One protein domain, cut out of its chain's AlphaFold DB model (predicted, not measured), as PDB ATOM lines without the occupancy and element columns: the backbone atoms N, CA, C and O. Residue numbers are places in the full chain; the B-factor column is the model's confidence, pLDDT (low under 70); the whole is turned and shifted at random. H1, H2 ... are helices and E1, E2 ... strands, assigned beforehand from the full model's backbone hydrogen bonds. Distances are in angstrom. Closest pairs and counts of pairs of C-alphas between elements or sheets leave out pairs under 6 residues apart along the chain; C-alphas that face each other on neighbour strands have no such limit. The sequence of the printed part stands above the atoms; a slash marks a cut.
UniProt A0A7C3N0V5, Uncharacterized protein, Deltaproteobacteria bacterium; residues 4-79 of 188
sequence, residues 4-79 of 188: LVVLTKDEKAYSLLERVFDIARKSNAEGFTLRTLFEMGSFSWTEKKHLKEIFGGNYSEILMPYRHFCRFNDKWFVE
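What this domain is: This is residues 4 to 79 of the 188 residues of an uncharacterized protein of Deltaproteobacteria bacterium (UniProt A0A7C3N0V5). A small sheet of three strands, E1, E2 and E3, forms a wall with the long helix H1 crossing one face and the other face bare. The shorter helices H2 and H3 pack together beside H1, H2 on residues 20 to 24 of H1, and the last residues of H3, 54 to 55, reach the sheet. The 76 printed residues hold three named helices and then three named strands, in the order H1 H2 H3 E1 E2 E3; the sheet's order is E1, E2, E3, antiparallel throughout, and the class is mixed, helices and strands. The whole is compact, with a radius of gyration of the C-alphas of 11.2 A and spans of 30 by 23 by 22 A.

Where its parts are: Start in the sheet with E1, residues 61 to 64, then E2, residues 67 to 72 and 16.7 A long, and E3, residues 75 to 78, which ends at C-alpha 78 (116.396, 129.474, 165.320). Go back to C-alpha 11 at (132.789, 140.204, 159.983), where H1 begins; it runs 22.9 A to residue 26. H2 holds residues 34 to 40, 9.9 A, and H3 residues 45 to 55, 15.3 A, ending at C-alpha 55 (121.901, 137.243, 173.315).

How they stand to each other: The strands form a meander, each the antiparallel neighbour of the one before, with hairpins E1 and E2, and E2 and E3. Between E1 and E2 look for N 62 and O 69, 2.8 A apart; between E2 and E3, for N 77 and O 70, also 2.8 A. Residues 4 to 5 pair in parallel with residues 62 to 63 of E1. H1 is on one face of the sheet, giving two layers, a helix over a sheet, at a height over the sheet of 9.5 A; it runs across the strands, at 68 degrees to E2 on the local plane. H1 touches H2 with residues 20 to 24 alone; the closest C-alphas, of Ile 23 and Met 40, are 6.9 A apart. H2 touches H3 at a steep tilt of 49 degrees, opposite ways, and their closest C-alphas, of Leu 34 and Phe 55, are 6.9 A apart. H1 and H3 are close but not clearly touching, with C-alphas 16 and 47 the closest at 7.3 A. H3 only grazes the sheet, with residues 54 to 55. In H1, H2 and H3 every O i to N i+4 pair is within hydrogen-bond range.

The domain as a whole: The C-alphas farthest apart, of Lys 9 and Glu 30, are 30.2 A apart. The printed part, residues 4 to 79, has no cut, and no link is long. The mean pLDDT of the printed part is 78.6; look for values under 70 at residues 4 to 12, 27 to 29 and 65 to 66.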
ATOM      1  N   LEU A   4     116.841 143.222 167.736       64.94
ATOM      2  CA  LEU A   4     118.233 143.498 167.421       64.94
ATOM      3  C   LEU A   4     118.465 143.092 165.974       64.94
ATOM      4  O   LEU A   4     118.289 141.941 165.594       64.94
ATOM      5  N   VAL A   5     118.870 144.043 165.156       59.38
ATOM      6  CA  VAL A   5     119.174 143.781 163.759       59.38
ATOM      7  C   VAL A   5     120.681 143.787 163.628       59.38
ATOM      8  O   VAL A   5     121.326 144.823 163.764       59.38
ATOM      9  N   VAL A   6     121.248 142.608 163.419       61.53
ATOM     10  CA  VAL A   6     122.670 142.433 163.147       61.53
ATOM     11  C   VAL A   6     122.838 142.423 161.630       61.53
ATOM     12  O   VAL A   6     123.029 141.388 160.998       61.53
ATOM     13  N   LEU A   7     122.729 143.616 161.049       54.19
ATOM     14  CA  LEU A   7     123.157 143.917 159.679       54.19
ATOM     15  C   LEU A   7     124.604 144.378 159.743       54.19
ATOM     16  O   LEU A   7     124.918 145.543 159.514       54.19
ATOM     17  N   THR A   8     125.488 143.528 160.251       46.91
ATOM     18  CA  THR A   8     126.816 144.026 160.569       46.91
ATOM     19  C   THR A   8     127.762 143.811 159.411       46.91
ATOM     20  O   THR A   8     128.210 142.697 159.162       46.91
ATOM     21  N   LYS A   9     128.204 144.953 158.886       45.03
ATOM     22  CA  LYS A   9     129.549 145.232 158.372       45.03
ATOM     23  C   LYS A   9     130.711 144.753 159.276       45.03
ATOM     24  O   LYS A   9     131.864 144.913 158.923       45.03
ATOM     25  N   ASP A  10     130.440 144.167 160.443       55.97
ATOM     26  CA  ASP A  10     131.425 143.548 161.333       55.97
ATOM     27  C   ASP A  10     131.498 142.035 161.060       55.97
ATOM     28  O   ASP A  10     130.649 141.256 161.516       55.97
ATOM     29  N   GLU A  11     132.527 141.613 160.317       56.53
ATOM     30  CA  GLU A  11     132.789 140.204 159.983       56.53
ATOM     31  C   GLU A  11     132.842 139.283 161.203       56.53
ATOM     32  O   GLU A  11     132.472 138.106 161.123       56.53
ATOM     33  N   LYS A  12     133.301 139.796 162.351       66.06
ATOM     34  CA  LYS A  12     133.493 138.981 163.555       66.06
ATOM     35  C   LYS A  12     132.165 138.690 164.228       66.06
ATOM     36  O   LYS A  12     131.952 137.563 164.667       66.06
ATOM     37  N   ALA A  13     131.260 139.665 164.276       70.62
ATOM     38  CA  ALA A  13     129.908 139.446 164.780       70.62
ATOM     39  C   ALA A  13     129.120 138.502 163.858       70.62
ATOM     40  O   ALA A  13     128.496 137.554 164.338       70.62
ATOM     41  N   TYR A  14     129.210 138.704 162.540       72.44
ATOM     42  CA  TYR A  14     128.501 137.880 161.560       72.44
ATOM     43  C   TYR A  14     128.971 136.416 161.567       72.44
ATOM     44  O   TYR A  14     128.160 135.505 161.731       72.44
ATOM     45  N   SER A  15     130.284 136.173 161.460       77.25
ATOM     46  CA  SER A  15     130.859 134.815 161.465       77.25
ATOM     47  C   SER A  15     130.591 134.067 162.773       77.25
ATOM     48  O   SER A  15     130.299 132.866 162.768       77.25
ATOM     49  N   LEU A  16     130.633 134.779 163.901       86.06
ATOM     50  CA  LEU A  16     130.303 134.224 165.206       86.06
ATOM     51  C   LEU A  16     128.834 133.792 165.273       86.06
ATOM     52  O   LEU A  16     128.548 132.701 165.769       86.06
ATOM     53  N   LEU A  17     127.912 134.601 164.748       85.25
ATOM     54  CA  LEU A  17     126.489 134.274 164.738       85.25
ATOM     55  C   LEU A  17     126.112 133.184 163.727       85.25
ATOM     56  O   LEU A  17     125.268 132.352 164.053       85.25
ATOM     57  N   GLU A  18     126.767 133.109 162.565       81.94
ATOM     58  CA  GLU A  18     126.641 131.964 161.645       81.94
ATOM     59  C   GLU A  18     127.039 130.662 162.355       81.94
ATOM     60  O   GLU A  18     126.308 129.670 162.325       81.94
ATOM     61  N   ARG A  19     128.140 130.686 163.119       86.88
ATOM     62  CA  ARG A  19     128.564 129.522 163.909       86.88
ATOM     63  C   ARG A  19     127.532 129.145 164.973       86.88
ATOM     64  O   ARG A  19     127.278 127.959 165.189       86.88
ATOM     65  N   VAL A  20     126.919 130.133 165.630       88.94
ATOM     66  CA  VAL A  20     125.811 129.906 166.574       88.94
ATOM     67  C   VAL A  20     124.602 129.297 165.873       88.94
ATOM     68  O   VAL A  20     124.027 128.345 166.399       88.94
ATOM     69  N   PHE A  21     124.237 129.799 164.694       85.31
ATOM     70  CA  PHE A  21     123.134 129.264 163.905       85.31
ATOM     71  C   PHE A  21     123.360 127.789 163.564       85.31
ATOM     72  O   PHE A  21     122.472 126.973 163.798       85.31
ATOM     73  N   ASP A  22     124.552 127.418 163.097       83.19
ATOM     74  CA  ASP A  22     124.889 126.028 162.770       83.19
ATOM     75  C   ASP A  22     124.840 125.096 163.985       83.19
ATOM     76  O   ASP A  22     124.348 123.965 163.892       83.19
ATOM     77  N   ILE A  23     125.335 125.560 165.137       85.25
ATOM     78  CA  ILE A  23     125.262 124.817 166.402       85.25
ATOM     79  C   ILE A  23     123.797 124.632 166.816       85.25
ATOM     80  O   ILE A  23     123.370 123.512 167.100       85.25
ATOM     81  N   ALA A  24     123.014 125.711 166.802       84.19
ATOM     82  CA  ALA A  24     121.614 125.706 167.211       84.19
ATOM     83  C   ALA A  24     120.707 124.945 166.230       84.19
ATOM     84  O   ALA A  24     119.705 124.357 166.629       84.19
ATOM     85  N   ARG A  25     121.053 124.889 164.942       78.50
ATOM     86  CA  ARG A  25     120.307 124.107 163.950       78.50
ATOM     87  C   ARG A  25     120.451 122.606 164.197       78.50
ATOM     88  O   ARG A  25     119.497 121.859 163.987       78.50
ATOM     89  N   LYS A  26     121.615 122.155 164.679       74.81
ATOM     90  CA  LYS A  26     121.862 120.742 165.012       74.81
ATOM     91  C   LYS A  26     121.061 120.258 166.225       74.81
ATOM     92  O   LYS A  26     120.869 119.053 166.354       74.81
ATOM     93  N   SER A  27     120.553 121.157 167.075       67.94
ATOM     94  CA  SER A  27     119.742 120.800 168.250       67.94
ATOM     95  C   SER A  27     118.239 120.633 167.963       67.94
ATOM     96  O   SER A  27     117.453 120.472 168.891       67.94
ATOM     97  N   ASN A  28     117.822 120.624 166.687       58.50
ATOM     98  CA  ASN A  28     116.492 120.184 166.237       58.50
ATOM     99  C   ASN A  28     115.283 120.786 166.997       58.50
ATOM    100  O   ASN A  28     114.284 120.106 167.214       58.50
ATOM    101  N   ALA A  29     115.325 122.095 167.274       61.50
ATOM    102  CA  ALA A  29     114.214 122.927 167.777       61.50
ATOM    103  C   ALA A  29     113.956 122.968 169.298       61.50
ATOM    104  O   ALA A  29     112.992 123.608 169.713       61.50
ATOM    105  N   GLU A  30     114.829 122.416 170.146       74.19
ATOM    106  CA  GLU A  30     114.698 122.578 171.614       74.19
ATOM    107  C   GLU A  30     114.978 124.012 172.119       74.19
ATOM    108  O   GLU A  30     114.755 124.337 173.297       74.19
ATOM    109  N   GLY A  31     115.448 124.875 171.213       84.69
ATOM    110  CA  GLY A  31     115.989 126.187 171.529       84.69
ATOM    111  C   GLY A  31     117.310 126.078 172.291       84.69
ATOM    112  O   GLY A  31     117.805 124.994 172.597       84.69
ATOM    113  N   PHE A  32     117.909 127.216 172.603       88.88
ATOM    114  CA  PHE A  32     119.123 127.303 173.394       88.88
ATOM    115  C   PHE A  32     119.052 128.482 174.359       88.88
ATOM    116  O   PHE A  32     118.444 129.512 174.098       88.88
ATOM    117  N   THR A  33     119.708 128.338 175.498       90.06
ATOM    118  CA  THR A  33     120.085 129.459 176.360       90.06
ATOM    119  C   THR A  33     121.540 129.822 176.072       90.06
ATOM    120  O   THR A  33     122.278 129.025 175.493       90.06
ATOM    121  N   LEU A  34     122.003 130.985 176.535       87.88
ATOM    122  CA  LEU A  34     123.433 131.322 176.484       87.88
ATOM    123  C   LEU A  34     124.311 130.244 177.135       87.88
ATOM    124  O   LEU A  34     125.381 129.918 176.628       87.88
ATOM    125  N   ARG A  35     123.831 129.658 178.238       87.88
ATOM    126  CA  ARG A  35     124.526 128.573 178.930       87.88
ATOM    127  C   ARG A  35     124.670 127.346 178.035       87.88
ATOM    128  O   ARG A  35     125.788 126.889 177.826       87.88
ATOM    129  N   THR A  36     123.564 126.849 177.486       87.19
ATOM    130  CA  THR A  36     123.599 125.645 176.644       87.19
ATOM    131  C   THR A  36     124.375 125.894 175.355       87.19
ATOM    132  O   THR A  36     125.090 125.013 174.908       87.19
ATOM    133  N   LEU A  37     124.319 127.105 174.789       86.62
ATOM    134  CA  LEU A  37     125.133 127.478 173.632       86.62
ATOM    135  C   LEU A  37     126.635 127.344 173.928       86.62
ATOM    136  O   LEU A  37     127.366 126.751 173.139       86.62
ATOM    137  N   PHE A  38     127.095 127.850 175.076       86.75
ATOM    138  CA  PHE A  38     128.500 127.743 175.486       86.75
ATOM    139  C   PHE A  38     128.937 126.320 175.846       86.75
ATOM    140  O   PHE A  38     130.137 126.051 175.847       86.75
ATOM    141  N   GLU A  39     127.993 125.437 176.174       83.62
ATOM    142  CA  GLU A  39     128.231 124.006 176.401       83.62
ATOM    143  C   GLU A  39     128.250 123.219 175.073       83.62
ATOM    144  O   GLU A  39     129.022 122.275 174.930       83.62
ATOM    145  N   MET A  40     127.444 123.626 174.084       79.88
ATOM    146  CA  MET A  40     127.334 122.984 172.764       79.88
ATOM    147  C   MET A  40     128.469 123.353 171.799       79.88
ATOM    148  O   MET A  40     128.743 122.604 170.862       79.88
ATOM    149  N   GLY A  41     129.102 124.514 171.985       77.25
ATOM    150  CA  GLY A  41     130.129 125.033 171.084       77.25
ATOM    151  C   GLY A  41     131.430 125.406 171.782       77.25
ATOM    152  O   GLY A  41     131.443 125.963 172.880       77.25
ATOM    153  N   SER A  42     132.548 125.178 171.095       83.62
ATOM    154  CA  SER A  42     133.848 125.709 171.500       83.62
ATOM    155  C   SER A  42     133.924 127.194 171.139       83.62
ATOM    156  O   SER A  42     134.080 127.556 169.972       83.62
ATOM    157  N   PHE A  43     133.794 128.057 172.146       86.00
ATOM    158  CA  PHE A  43     133.955 129.508 172.023       86.00
ATOM    159  C   PHE A  43     135.105 129.989 172.912       86.00
ATOM    160  O   PHE A  43     135.205 129.600 174.084       86.00
ATOM    161  N   SER A  44     135.947 130.865 172.373       86.69
ATOM    162  CA  SER A  44     136.950 131.612 173.127       86.69
ATOM    163  C   SER A  44     136.290 132.539 174.152       86.69
ATOM    164  O   SER A  44     135.098 132.850 174.083       86.69
ATOM    165  N   TRP A  45     137.067 133.011 175.127       80.88
ATOM    166  CA  TRP A  45     136.557 133.930 176.147       80.88
ATOM    167  C   TRP A  45     136.012 135.234 175.537       80.88
ATOM    168  O   TRP A  45     134.947 135.708 175.930       80.88
ATOM    169  N   THR A  46     136.698 135.764 174.521       83.81
ATOM    170  CA  THR A  46     136.293 136.975 173.795       83.81
ATOM    171  C   THR A  46     134.986 136.772 173.027       83.81
ATOM    172  O   THR A  46     134.114 137.636 173.068       83.81
ATOM    173  N   GLU A  47     134.802 135.625 172.374       84.75
ATOM    174  CA  GLU A  47     133.544 135.288 171.689       84.75
ATOM    175  C   GLU A  47     132.387 135.140 172.681       84.75
ATOM    176  O   GLU A  47     131.302 135.668 172.452       84.75
ATOM    177  N   LYS A  48     132.619 134.491 173.831       86.31
ATOM    178  CA  LYS A  48     131.603 134.365 174.890       86.31
ATOM    179  C   LYS A  48     131.142 135.725 175.411       86.31
ATOM    180  O   LYS A  48     129.959 135.888 175.707       86.31
ATOM    181  N   LYS A  49     132.054 136.697 175.517       84.31
ATOM    182  CA  LYS A  49     131.712 138.070 175.910       84.31
ATOM    183  C   LYS A  49     130.775 138.720 174.886       84.31
ATOM    184  O   LYS A  49     129.701 139.163 175.281       84.31
ATOM    185  N   HIS A  50     131.121 138.677 173.599       84.94
ATOM    186  CA  HIS A  50     130.275 139.224 172.528       84.94
ATOM    187  C   HIS A  50     128.916 138.520 172.443       84.94
ATOM    188  O   HIS A  50     127.878 139.170 172.373       84.94
ATOM    189  N   LEU A  51     128.878 137.189 172.541       87.75
ATOM    190  CA  LEU A  51     127.615 136.446 172.549       87.75
ATOM    191  C   LEU A  51     126.726 136.834 173.731       87.75
ATOM    192  O   LEU A  51     125.512 136.928 173.577       87.75
ATOM    193  N   LYS A  52     127.307 137.100 174.904       87.12
ATOM    194  CA  LYS A  52     126.551 137.601 176.056       87.12
ATOM    195  C   LYS A  52     125.972 138.994 175.793       87.12
ATOM    196  O   LYS A  52     124.859 139.263 176.233       87.12
ATOM    197  N   GLU A  53     126.690 139.850 175.075       83.81
ATOM    198  CA  GLU A  53     126.214 141.179 174.665       83.81
ATOM    199  C   GLU A  53     125.107 141.109 173.599       83.81
ATOM    200  O   GLU A  53     124.222 141.963 173.622       83.81
ATOM    201  N   ILE A  54     125.119 140.089 172.726       84.56
ATOM    202  CA  ILE A  54     124.160 139.895 171.615       84.56
ATOM    203  C   ILE A  54     122.932 139.052 171.985       84.56
ATOM    204  O   ILE A  54     121.867 139.273 171.429       84.56
ATOM    205  N   PHE A  55     123.032 138.093 172.905       86.62
ATOM    206  CA  PHE A  55     121.901 137.243 173.315       86.62
ATOM    207  C   PHE A  55     121.402 137.544 174.737       86.62
ATOM    208  O   PHE A  55     120.361 137.024 175.149       86.62
ATOM    209  N   GLY A  56     122.142 138.348 175.507       82.38
ATOM    210  CA  GLY A  56     121.815 138.709 176.892       82.38
ATOM    211  C   GLY A  56     121.102 140.053 177.051       82.38
ATOM    212  O   GLY A  56     120.710 140.399 178.163       82.38
ATOM    213  N   GLY A  57     120.937 140.819 175.977       80.56
ATOM    214  CA  GLY A  57     120.230 142.096 175.996       80.56
ATOM    215  C   GLY A  57     118.708 141.950 175.986       80.56
ATOM    216  O   GLY A  57     118.137 140.856 175.977       80.56
ATOM    217  N   ASN A  58     118.023 143.093 176.032       80.81
ATOM    218  CA  ASN A  58     116.568 143.151 176.161       80.81
ATOM    219  C   ASN A  58     115.858 143.248 174.803       80.81
ATOM    220  O   ASN A  58     115.108 144.190 174.538       80.81
ATOM    221  N   TYR A  59     116.123 142.269 173.947       82.00
ATOM    222  CA  TYR A  59     115.498 142.095 172.639       82.00
ATOM    223  C   TYR A  59     114.829 140.720 172.559       82.00
ATOM    224  O   TYR A  59     115.246 139.759 173.206       82.00
ATOM    225  N   SER A  60     113.734 140.657 171.813       81.69
ATOM    226  CA  SER A  60     112.951 139.450 171.562       81.69
ATOM    227  C   SER A  60     113.359 138.747 170.273       81.69
ATOM    228  O   SER A  60     112.991 137.595 170.088       81.69
ATOM    229  N   GLU A  61     114.105 139.415 169.396       83.00
ATOM    230  CA  GLU A  61     114.496 138.901 168.082       83.00
ATOM    231  C   GLU A  61     115.907 139.380 167.731       83.00
ATOM    232  O   GLU A  61     116.294 140.484 168.118       83.00
ATOM    233  N   ILE A  62     116.663 138.541 167.022       80.19
ATOM    234  CA  ILE A  62     117.947 138.872 166.404       80.19
ATOM    235  C   ILE A  62     117.848 138.513 164.925       80.19
ATOM    236  O   ILE A  62     117.763 137.332 164.572       80.19
ATOM    237  N   LEU A  63     117.856 139.531 164.072       72.88
ATOM    238  CA  LEU A  63     117.797 139.380 162.622       72.88
ATOM    239  C   LEU A  63     119.197 139.490 162.026       72.88
ATOM    240  O   LEU A  63     119.909 140.451 162.300       72.88
ATOM    241  N   MET A  64     119.560 138.523 161.192       74.38
ATOM    242  CA  MET A  64     120.717 138.580 160.300       74.38
ATOM    243  C   MET A  64     120.236 138.392 158.856       74.38
ATOM    244  O   MET A  64     119.146 137.845 158.646       74.38
ATOM    245  N   PRO A  65     121.050 138.738 157.843       63.62
ATOM    246  CA  PRO A  65     120.819 138.264 156.485       63.62
ATOM    247  C   PRO A  65     120.540 136.746 156.476       63.62
ATOM    248  O   PRO A  65     121.394 135.944 156.839       63.62
ATOM    249  N   TYR A  66     119.331 136.338 156.073       63.53
ATOM    250  CA  TYR A  66     118.929 134.926 155.889       63.53
ATOM    251  C   TYR A  66     118.885 134.049 157.150       63.53
ATOM    252  O   TYR A  66     118.752 132.822 157.029       63.53
ATOM    253  N   ARG A  67     118.974 134.635 158.352       74.06
ATOM    254  CA  ARG A  67     118.910 133.916 159.636       74.06
ATOM    255  C   ARG A  67     118.112 134.721 160.653       74.06
ATOM    256  O   ARG A  67     118.277 135.931 160.766       74.06
ATOM    257  N   HIS A  68     117.284 134.036 161.429       78.38
ATOM    258  CA  HIS A  68     116.476 134.668 162.463       78.38
ATOM    259  C   HIS A  68     116.563 133.872 163.761       78.38
ATOM    260  O   HIS A  68     116.298 132.665 163.781       78.38
ATOM    261  N   PHE A  69     116.918 134.562 164.845       85.88
ATOM    262  CA  PHE A  69     116.758 134.054 166.198       85.88
ATOM    263  C   PHE A  69     115.599 134.762 166.888       85.88
ATOM    264  O   PHE A  69     115.579 135.986 166.948       85.88
ATOM    265  N   CYS A  70     114.683 134.014 167.488       86.69
ATOM    266  CA  CYS A  70     113.598 134.568 168.292       86.69
ATOM    267  C   CYS A  70     113.697 134.084 169.740       86.69
ATOM    268  O   CYS A  70     114.136 132.965 170.011       86.69
ATOM    269  N   ARG A  71     113.319 134.934 170.695       86.94
ATOM    270  CA  ARG A  71     113.375 134.642 172.128       86.94
ATOM    271  C   ARG A  71     111.980 134.400 172.683       86.94
ATOM    272  O   ARG A  71     111.123 135.277 172.626       86.94
ATOM    273  N   PHE A  72     111.786 133.246 173.310       84.94
ATOM    274  CA  PHE A  72     110.562 132.896 174.026       84.94
ATOM    275  C   PHE A  72     110.908 132.230 175.361       84.94
ATOM    276  O   PHE A  72     111.675 131.270 175.387       84.94
ATOM    277  N   ASN A  73     110.352 132.738 176.469       80.88
ATOM    278  CA  ASN A  73     110.580 132.228 177.830       80.88
ATOM    279  C   ASN A  73     112.069 131.924 178.124       80.88
ATOM    280  O   ASN A  73     112.431 130.790 178.428       80.88
ATOM    281  N   ASP A  74     112.928 132.938 177.960       83.88
ATOM    282  CA  ASP A  74     114.392 132.906 178.167       83.88
ATOM    283  C   ASP A  74     115.204 131.952 177.278       83.88
ATOM    284  O   ASP A  74     116.422 131.822 177.438       83.88
ATOM    285  N   LYS A  75     114.566 131.321 176.291       89.81
ATOM    286  CA  LYS A  75     115.238 130.518 175.273       89.81
ATOM    287  C   LYS A  75     115.249 131.236 173.938       89.81
ATOM    288  O   LYS A  75     114.265 131.850 173.540       89.81
ATOM    289  N   TRP A  76     116.364 131.104 173.244       90.81
ATOM    290  CA  TRP A  76     116.550 131.495 171.862       90.81
ATOM    291  C   TRP A  76     116.239 130.323 170.947       90.81
ATOM    292  O   TRP A  76     116.645 129.191 171.196       90.81
ATOM    293  N   PHE A  77     115.524 130.590 169.872       87.69
ATOM    294  CA  PHE A  77     115.161 129.615 168.865       87.69
ATOM    295  C   PHE A  77     115.668 130.116 167.535       87.69
ATOM    296  O   PHE A  77     115.536 131.295 167.226       87.69
ATOM    297  N   VAL A  78     116.223 129.212 166.741       82.56
ATOM    298  CA  VAL A  78     116.396 129.474 165.320       82.56
ATOM    299  C   VAL A  78     115.033 129.298 164.676       82.56
ATOM    300  O   VAL A  78     114.455 128.206 164.741       82.56
ATOM    301  N   GLU A  79     114.491 130.365 164.101       70.75
ATOM    302  CA  GLU A  79     113.199 130.261 163.445       70.75
ATOM    303  C   GLU A  79     113.329 129.359 162.209       70.75
ATOM    304  O   GLU A  79     114.184 129.565 161.351       70.75
TER     305      GLU A  79